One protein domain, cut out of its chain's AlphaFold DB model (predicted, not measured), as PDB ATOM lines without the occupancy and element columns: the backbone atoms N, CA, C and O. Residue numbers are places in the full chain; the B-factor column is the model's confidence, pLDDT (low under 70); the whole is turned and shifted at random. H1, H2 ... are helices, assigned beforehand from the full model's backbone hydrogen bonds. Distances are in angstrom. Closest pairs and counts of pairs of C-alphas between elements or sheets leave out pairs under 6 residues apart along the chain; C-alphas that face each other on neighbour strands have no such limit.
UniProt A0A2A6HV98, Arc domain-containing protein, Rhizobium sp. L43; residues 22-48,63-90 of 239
ATOM      1  N   ARG A  22     -40.137 -14.530  -5.321       91.69
ATOM      2  CA  ARG A  22     -39.575 -13.828  -6.483       91.69
ATOM      3  C   ARG A  22     -38.517 -12.794  -6.087       91.69
ATOM      4  O   ARG A  22     -37.469 -12.719  -6.726       91.69
ATOM      5  N   ASP A  23     -38.770 -12.029  -5.030       93.31
ATOM      6  CA  ASP A  23     -37.845 -10.989  -4.568       93.31
ATOM      7  C   ASP A  23     -36.591 -11.592  -3.932       93.31
ATOM      8  O   ASP A  23     -35.487 -11.100  -4.157       93.31
ATOM      9  N   ARG A  24     -36.727 -12.729  -3.238       93.25
ATOM     10  CA  ARG A  24     -35.576 -13.491  -2.727       93.25
ATOM     11  C   ARG A  24     -34.657 -13.976  -3.847       93.25
ATOM     12  O   ARG A  24     -33.439 -13.876  -3.716       93.25
ATOM     13  N   ILE A  25     -35.224 -14.484  -4.943       92.38
ATOM     14  CA  ILE A  25     -34.442 -14.923  -6.109       92.38
ATOM     15  C   ILE A  25     -33.777 -13.718  -6.787       92.38
ATOM     16  O   ILE A  25     -32.620 -13.818  -7.187       92.38
ATOM     17  N   ARG A  26     -34.461 -12.567  -6.868       92.12
ATOM     18  CA  ARG A  26     -33.872 -11.326  -7.397       92.12
ATOM     19  C   ARG A  26     -32.636 -10.903  -6.611       92.12
ATOM     20  O   ARG A  26     -31.585 -10.710  -7.210       92.12
ATOM     21  N   ALA A  27     -32.764 -10.800  -5.290       92.31
ATOM     22  CA  ALA A  27     -31.667 -10.385  -4.423       92.31
ATOM     23  C   ALA A  27     -30.474 -11.348  -4.530       92.31
ATOM     24  O   ALA A  27     -29.328 -10.916  -4.607       92.31
ATOM     25  N   ALA A  28     -30.736 -12.658  -4.597       89.62
ATOM     26  CA  ALA A  28     -29.684 -13.648  -4.807       89.62
ATOM     27  C   ALA A  28     -28.982 -13.481  -6.165       89.62
ATOM     28  O   ALA A  28     -27.755 -13.515  -6.225       89.62
ATOM     29  N   ALA A  29     -29.744 -13.248  -7.236       92.06
ATOM     30  CA  ALA A  29     -29.195 -13.035  -8.570       92.06
ATOM     31  C   ALA A  29     -28.302 -11.783  -8.633       92.06
ATOM     32  O   ALA A  29     -27.223 -11.836  -9.221       92.06
ATOM     33  N   GLU A  30     -28.706 -10.690  -7.975       89.50
ATOM     34  CA  GLU A  30     -27.913  -9.457  -7.862       89.50
ATOM     35  C   GLU A  30     -26.597  -9.688  -7.113       89.50
ATOM     36  O   GLU A  30     -25.537  -9.309  -7.610       89.50
ATOM     37  N   VAL A  31     -26.640 -10.379  -5.968       88.94
ATOM     38  CA  VAL A  31     -25.437 -10.739  -5.194       88.94
ATOM     39  C   VAL A  31     -24.483 -11.608  -6.018       88.94
ATOM     40  O   VAL A  31     -23.268 -11.466  -5.915       88.94
ATOM     41  N   SER A  32     -25.018 -12.501  -6.850       81.44
ATOM     42  CA  SER A  32     -24.230 -13.391  -7.707       81.44
ATOM     43  C   SER A  32     -23.852 -12.787  -9.068       81.44
ATOM     44  O   SER A  32     -23.193 -13.465  -9.855       81.44
ATOM     45  N   GLY A  33     -24.257 -11.549  -9.379       89.31
ATOM     46  CA  GLY A  33     -23.986 -10.906 -10.672       89.31
ATOM     47  C   GLY A  33     -24.631 -11.615 -11.872       89.31
ATOM     48  O   GLY A  33     -24.132 -11.527 -12.996       89.31
ATOM     49  N   ARG A  34     -25.723 -12.355 -11.648       85.50
ATOM     50  CA  ARG A  34     -26.436 -13.151 -12.654       85.50
ATOM     51  C   ARG A  34     -27.785 -12.526 -12.984       85.50
ATOM     52  O   ARG A  34     -28.384 -11.820 -12.179       85.50
ATOM     53  N   SER A  35     -28.313 -12.830 -14.170       90.69
ATOM     54  CA  SER A  35     -29.726 -12.546 -14.436       90.69
ATOM     55  C   SER A  35     -30.602 -13.430 -13.544       90.69
ATOM     56  O   SER A  35     -30.220 -14.552 -13.214       90.69
ATOM     57  N   MET A  36     -31.801 -12.961 -13.198       89.00
ATOM     58  CA  MET A  36     -32.765 -13.758 -12.428       89.00
ATOM     59  C   MET A  36     -33.024 -15.130 -13.068       89.00
ATOM     60  O   MET A  36     -33.079 -16.130 -12.365       89.00
ATOM     61  N   ASN A  37     -33.128 -15.188 -14.401       88.25
ATOM     62  CA  ASN A  37     -33.313 -16.449 -15.118       88.25
ATOM     63  C   ASN A  37     -32.087 -17.363 -14.981       88.25
ATOM     64  O   ASN A  37     -32.223 -18.549 -14.705       88.25
ATOM     65  N   SER A  38     -30.881 -16.803 -15.107       86.25
ATOM     66  CA  SER A  38     -29.629 -17.547 -14.924       86.25
ATOM     67  C   SER A  38     -29.481 -18.094 -13.502       86.25
ATOM     68  O   SER A  38     -28.987 -19.199 -13.332       86.25
ATOM     69  N   GLU A  39     -29.927 -17.351 -12.488       92.25
ATOM     70  CA  GLU A  39     -29.905 -17.804 -11.094       92.25
ATOM     71  C   GLU A  39     -30.919 -18.929 -10.833       92.25
ATOM     72  O   GLU A  39     -30.606 -19.886 -10.128       92.25
ATOM     73  N   ILE A  40     -32.112 -18.862 -11.439       90.69
ATOM     74  CA  ILE A  40     -33.100 -19.952 -11.379       90.69
ATOM     75  C   ILE A  40     -32.526 -21.215 -12.022       90.69
ATOM     76  O   ILE A  40     -32.548 -22.276 -11.403       90.69
ATOM     77  N   VAL A  41     -31.973 -21.092 -13.232       88.19
ATOM     78  CA  VAL A  41     -31.372 -22.219 -13.958       88.19
ATOM     79  C   VAL A  41     -30.208 -22.813 -13.169       88.19
ATOM     80  O   VAL A  41     -30.169 -24.026 -13.008       88.19
ATOM     81  N   GLN A  42     -29.318 -21.989 -12.605       88.38
ATOM     82  CA  GLN A  42     -28.208 -22.484 -11.791       88.38
ATOM     83  C   GLN A  42     -28.701 -23.267 -10.572       88.38
ATOM     84  O   GLN A  42     -28.180 -24.337 -10.280       88.38
ATOM     85  N   ARG A  43     -29.698 -22.751  -9.844       88.94
ATOM     86  CA  ARG A  43     -30.236 -23.435  -8.659       88.94
ATOM     87  C   ARG A  43     -30.892 -24.760  -9.012       88.94
ATOM     88  O   ARG A  43     -30.733 -25.720  -8.265       88.94
ATOM     89  N   LEU A  44     -31.605 -24.805 -10.134       87.12
ATOM     90  CA  LEU A  44     -32.187 -26.039 -10.649       87.12
ATOM     91  C   LEU A  44     -31.086 -27.022 -11.057       87.12
ATOM     92  O   LEU A  44     -31.095 -28.148 -10.576       87.12
ATOM     93  N   ALA A  45     -30.096 -26.593 -11.841       83.19
ATOM     94  CA  ALA A  45     -28.963 -27.429 -12.243       83.19
ATOM     95  C   ALA A  45     -28.225 -28.007 -11.027       83.19
ATOM     96  O   ALA A  45     -28.093 -29.221 -10.909       83.19
ATOM     97  N   SER A  46     -27.876 -27.170 -10.048       80.25
ATOM     98  CA  SER A  46     -27.235 -27.622  -8.809       80.25
ATOM     99  C   SER A  46     -28.119 -28.555  -7.973       80.25
ATOM    100  O   SER A  46     -27.591 -29.398  -7.255       80.25
ATOM    101  N   SER A  47     -29.453 -28.449  -8.057       77.94
ATOM    102  CA  SER A  47     -30.355 -29.405  -7.395       77.94
ATOM    103  C   SER A  47     -30.367 -30.785  -8.060       77.94
ATOM    104  O   SER A  47     -30.646 -31.770  -7.382       77.94
ATOM    105  N   PHE A  48     -30.027 -30.861  -9.351       73.00
ATOM    106  CA  PHE A  48     -29.890 -32.118 -10.087       73.00
ATOM    107  C   PHE A  48     -28.471 -32.706  -9.987       73.00
ATOM    108  O   PHE A  48     -28.331 -33.919  -9.916       73.00
ATOM    109  N   TRP A  63      -8.550 -30.387   5.673       85.00
ATOM    110  CA  TRP A  63      -8.704 -29.734   4.375       85.00
ATOM    111  C   TRP A  63      -7.408 -29.034   3.941       85.00
ATOM    112  O   TRP A  63      -6.955 -29.211   2.814       85.00
ATOM    113  N   ASN A  64      -6.758 -28.313   4.861       86.81
ATOM    114  CA  ASN A  64      -5.473 -27.658   4.607       86.81
ATOM    115  C   ASN A  64      -4.342 -28.667   4.348       86.81
ATOM    116  O   ASN A  64      -3.521 -28.453   3.458       86.81
ATOM    117  N   ALA A  65      -4.302 -29.763   5.110       84.56
ATOM    118  CA  ALA A  65      -3.315 -30.823   4.924       84.56
ATOM    119  C   ALA A  65      -3.484 -31.526   3.568       84.56
ATOM    120  O   ALA A  65      -2.504 -31.718   2.852       84.56
ATOM    121  N   LEU A  66      -4.724 -31.844   3.187       86.12
ATOM    122  CA  LEU A  66      -5.041 -32.461   1.903       86.12
ATOM    123  C   LEU A  66      -4.712 -31.527   0.731       86.12
ATOM    124  O   LEU A  66      -4.152 -31.979  -0.261       86.12
ATOM    125  N   MET A  67      -4.982 -30.225   0.866       84.25
ATOM    126  CA  MET A  67      -4.612 -29.211  -0.132       84.25
ATOM    127  C   MET A  67      -3.099 -29.145  -0.335       84.25
ATOM    128  O   MET A  67      -2.626 -29.113  -1.470       84.25
ATOM    129  N   ALA A  68      -2.335 -29.122   0.761       84.94
ATOM    130  CA  ALA A  68      -0.879 -29.081   0.706       84.94
ATOM    131  C   ALA A  68      -0.304 -30.354   0.070       84.94
ATOM    132  O   ALA A  68       0.573 -30.269  -0.786       84.94
ATOM    133  N   ASP A  69      -0.833 -31.521   0.438       82.06
ATOM    134  CA  ASP A  69      -0.407 -32.805  -0.115       82.06
ATOM    135  C   ASP A  69      -0.796 -32.953  -1.597       82.06
ATOM    136  O   ASP A  69       0.010 -33.403  -2.408       82.06
ATOM    137  N   ALA A  70      -1.990 -32.502  -1.995       87.25
ATOM    138  CA  ALA A  70      -2.414 -32.471  -3.394       87.25
ATOM    139  C   ALA A  70      -1.488 -31.586  -4.245       87.25
ATOM    140  O   ALA A  70      -1.029 -32.014  -5.303       87.25
ATOM    141  N   ALA A  71      -1.130 -30.400  -3.738       84.69
ATOM    142  CA  ALA A  71      -0.184 -29.502  -4.395       84.69
ATOM    143  C   ALA A  71       1.233 -30.094  -4.486       84.69
ATOM    144  O   ALA A  71       1.898 -29.939  -5.506       84.69
ATOM    145  N   MET A  72       1.694 -30.803  -3.449       83.81
ATOM    146  CA  MET A  72       2.997 -31.481  -3.455       83.81
ATOM    147  C   MET A  72       3.078 -32.624  -4.471       83.81
ATOM    148  O   MET A  72       4.161 -32.918  -4.972       83.81
ATOM    149  N   ASN A  73       1.947 -33.260  -4.772       79.44
ATOM    150  CA  ASN A  73       1.862 -34.390  -5.694       79.44
ATOM    151  C   ASN A  73       1.368 -33.995  -7.099       79.44
ATOM    152  O   ASN A  73       1.083 -34.890  -7.892       79.44
ATOM    153  N   ASP A  74       1.263 -32.692  -7.393       87.38
ATOM    154  CA  ASP A  74       0.771 -32.127  -8.661       87.38
ATOM    155  C   ASP A  74      -0.586 -32.707  -9.103       87.38
ATOM    156  O   ASP A  74      -0.801 -33.094 -10.252       87.38
ATOM    157  N   ARG A  75      -1.515 -32.832  -8.149       79.88
ATOM    158  CA  ARG A  75      -2.847 -33.415  -8.361       79.88
ATOM    159  C   ARG A  75      -3.947 -32.493  -7.875       79.88
ATOM    160  O   ARG A  75      -3.751 -31.655  -6.995       79.88
ATOM    161  N   GLN A  76      -5.143 -32.692  -8.420       84.62
ATOM    162  CA  GLN A  76      -6.337 -32.064  -7.869       84.62
ATOM    163  C   GLN A  76      -6.688 -32.676  -6.507       84.62
ATOM    164  O   GLN A  76      -6.431 -33.853  -6.243       84.62
ATOM    165  N   MET A  77      -7.293 -31.858  -5.645       79.50
ATOM    166  CA  MET A  77      -7.719 -32.239  -4.294       79.50
ATOM    167  C   MET A  77      -8.554 -33.519  -4.281       79.50
ATOM    168  O   MET A  77      -8.274 -34.420  -3.495       79.50
ATOM    169  N   ASP A  78      -9.536 -33.612  -5.173       78.56
ATOM    170  CA  ASP A  78     -10.487 -34.721  -5.201       78.56
ATOM    171  C   ASP A  78      -9.796 -36.031  -5.600       78.56
ATOM    172  O   ASP A  78      -9.966 -37.059  -4.944       78.56
ATOM    173  N   GLU A  79      -8.919 -35.987  -6.606       77.00
ATOM    174  CA  GLU A  79      -8.105 -37.137  -7.012       77.00
ATOM    175  C   GLU A  79      -7.177 -37.599  -5.889       77.00
ATOM    176  O   GLU A  79      -6.996 -38.802  -5.670       77.00
ATOM    177  N   ARG A  80      -6.591 -36.647  -5.155       81.50
ATOM    178  CA  ARG A  80      -5.708 -36.972  -4.041       81.50
ATOM    179  C   ARG A  80      -6.480 -37.559  -2.862       81.50
ATOM    180  O   ARG A  80      -6.012 -38.527  -2.263       81.50
ATOM    181  N   ALA A  81      -7.670 -37.037  -2.571       81.88
ATOM    182  CA  ALA A  81      -8.570 -37.572  -1.556       81.88
ATOM    183  C   ALA A  81      -8.945 -39.024  -1.861       81.88
ATOM    184  O   ALA A  81      -8.835 -39.883  -0.988       81.88
ATOM    185  N   ILE A  82      -9.321 -39.305  -3.112       78.94
ATOM    186  CA  ILE A  82      -9.664 -40.652  -3.571       78.94
ATOM    187  C   ILE A  82      -8.468 -41.588  -3.407       78.94
ATOM    188  O   ILE A  82      -8.629 -42.666  -2.852       78.94
ATOM    189  N   GLN A  83      -7.259 -41.182  -3.798       75.06
ATOM    190  CA  GLN A  83      -6.065 -42.018  -3.624       75.06
ATOM    191  C   GLN A  83      -5.736 -42.319  -2.167       75.06
ATOM    192  O   GLN A  83      -5.385 -43.449  -1.848       75.06
ATOM    193  N   ILE A  84      -5.834 -41.324  -1.284       78.56
ATOM    194  CA  ILE A  84      -5.580 -41.517   0.146       78.56
ATOM    195  C   ILE A  84      -6.626 -42.460   0.740       78.56
ATOM    196  O   ILE A  84      -6.273 -43.359   1.499       78.56
ATOM    197  N   LEU A  85      -7.898 -42.292   0.370       78.19
ATOM    198  CA  LEU A  85      -8.970 -43.182   0.802       78.19
ATOM    199  C   LEU A  85      -8.771 -44.595   0.249       78.19
ATOM    200  O   LEU A  85      -8.839 -45.543   1.014       78.19
ATOM    201  N   MET A  86      -8.443 -44.753  -1.031       73.06
ATOM    202  CA  MET A  86      -8.154 -46.060  -1.627       73.06
ATOM    203  C   MET A  86      -6.930 -46.727  -0.997       73.06
ATOM    204  O   MET A  86      -6.943 -47.930  -0.799       73.06
ATOM    205  N   ALA A  87      -5.891 -45.970  -0.638       72.38
ATOM    206  CA  ALA A  87      -4.719 -46.515   0.043       72.38
ATOM    207  C   ALA A  87      -5.015 -46.899   1.504       72.38
ATOM    208  O   ALA A  87      -4.509 -47.906   1.993       72.38
ATOM    209  N   ALA A  88      -5.835 -46.116   2.210       68.88
ATOM    210  CA  ALA A  88      -6.276 -46.433   3.570       68.88
ATOM    211  C   ALA A  88      -7.267 -47.615   3.605       68.88
ATOM    212  O   ALA A  88      -7.326 -48.366   4.580       68.88
ATOM    213  N   TYR A  89      -8.032 -47.781   2.527       64.44
ATOM    214  CA  TYR A  89      -9.066 -48.792   2.351       64.44
ATOM    215  C   TYR A  89      -8.754 -49.719   1.172       64.44
ATOM    216  O   TYR A  89      -9.657 -50.063   0.416       64.44
ATOM    217  N   ASP A  90      -7.494 -50.124   1.006       72.31
ATOM    218  CA  ASP A  90      -7.108 -51.085  -0.034       72.31
ATOM    219  C   ASP A  90      -7.937 -52.388   0.088       72.31
ATOM    220  O   ASP A  90      -8.503 -52.679   1.147       72.31
TER     221      ASP A  90
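What this domain is: This is residues 22 to 48 and 63 to 90 of the 239 residues of the protein "Arc domain-containing protein" of Rhizobium sp. L43 (UniProt A0A2A6HV98). The longest helix, H2, has its first residues, 36 to 40, packed on H1 at nearly a right angle, and H4 is set on H3 in the same manner with residues 77 to 81. These two small helical lobes, H1 with H2 and H3 with H4, follow each other along the longest axis, with an empty space between them, and residues 85 to 90 stick out. The printed part has 55 residues, with four named helices in the order H1, H2, H3, H4 and no named strand; its class is all helix. The whole is extended, a rod with a radius of gyration of the C-alphas of 18.4 A and spans of 49 by 22 by 15 A.

Where its parts are: H2, residues 36 to 48, is 18.7 A long and begins at C-alpha 36 (-32.765, -13.758, -12.428). H1, residues 22 to 31, begins at C-alpha 22 (-39.575, -13.828, -6.483). H4, residues 77 to 88, is 16.3 A long and ends at C-alpha 88 (-6.276, -46.433, 3.570). H3 is residues 63 to 72.

How they stand to each other: H2 touches H1 with residues 36 to 40 alone; the closest C-alphas, of Ala 29 and Met 36, are 5.3 A apart. Their lines are about perpendicular, at 88 degrees. H4 touches H3 with residues 77 to 81 alone; the closest C-alphas, of Ala 70 and Met 77, are 5.4 A apart. Their lines are about perpendicular, at 84 degrees. H1 and H3, H1 and H4, H2 and H3, and H2 and H4 are apart. Every O i to N i+4 pair is within hydrogen-bond range in H1, H2, H3 and H4.

The domain as a whole: The C-alphas farthest apart, of Asp 23 and Asp 90, are 50.7 A apart. Residues 49 to 62 are not printed, and C-alphas 48 and 63 are 25.8 A apart across this cut. The links H1 to H2 and H3 to H4 are tight. The mean pLDDT of the printed part is 83.9; residues 88 to 89 are under 70.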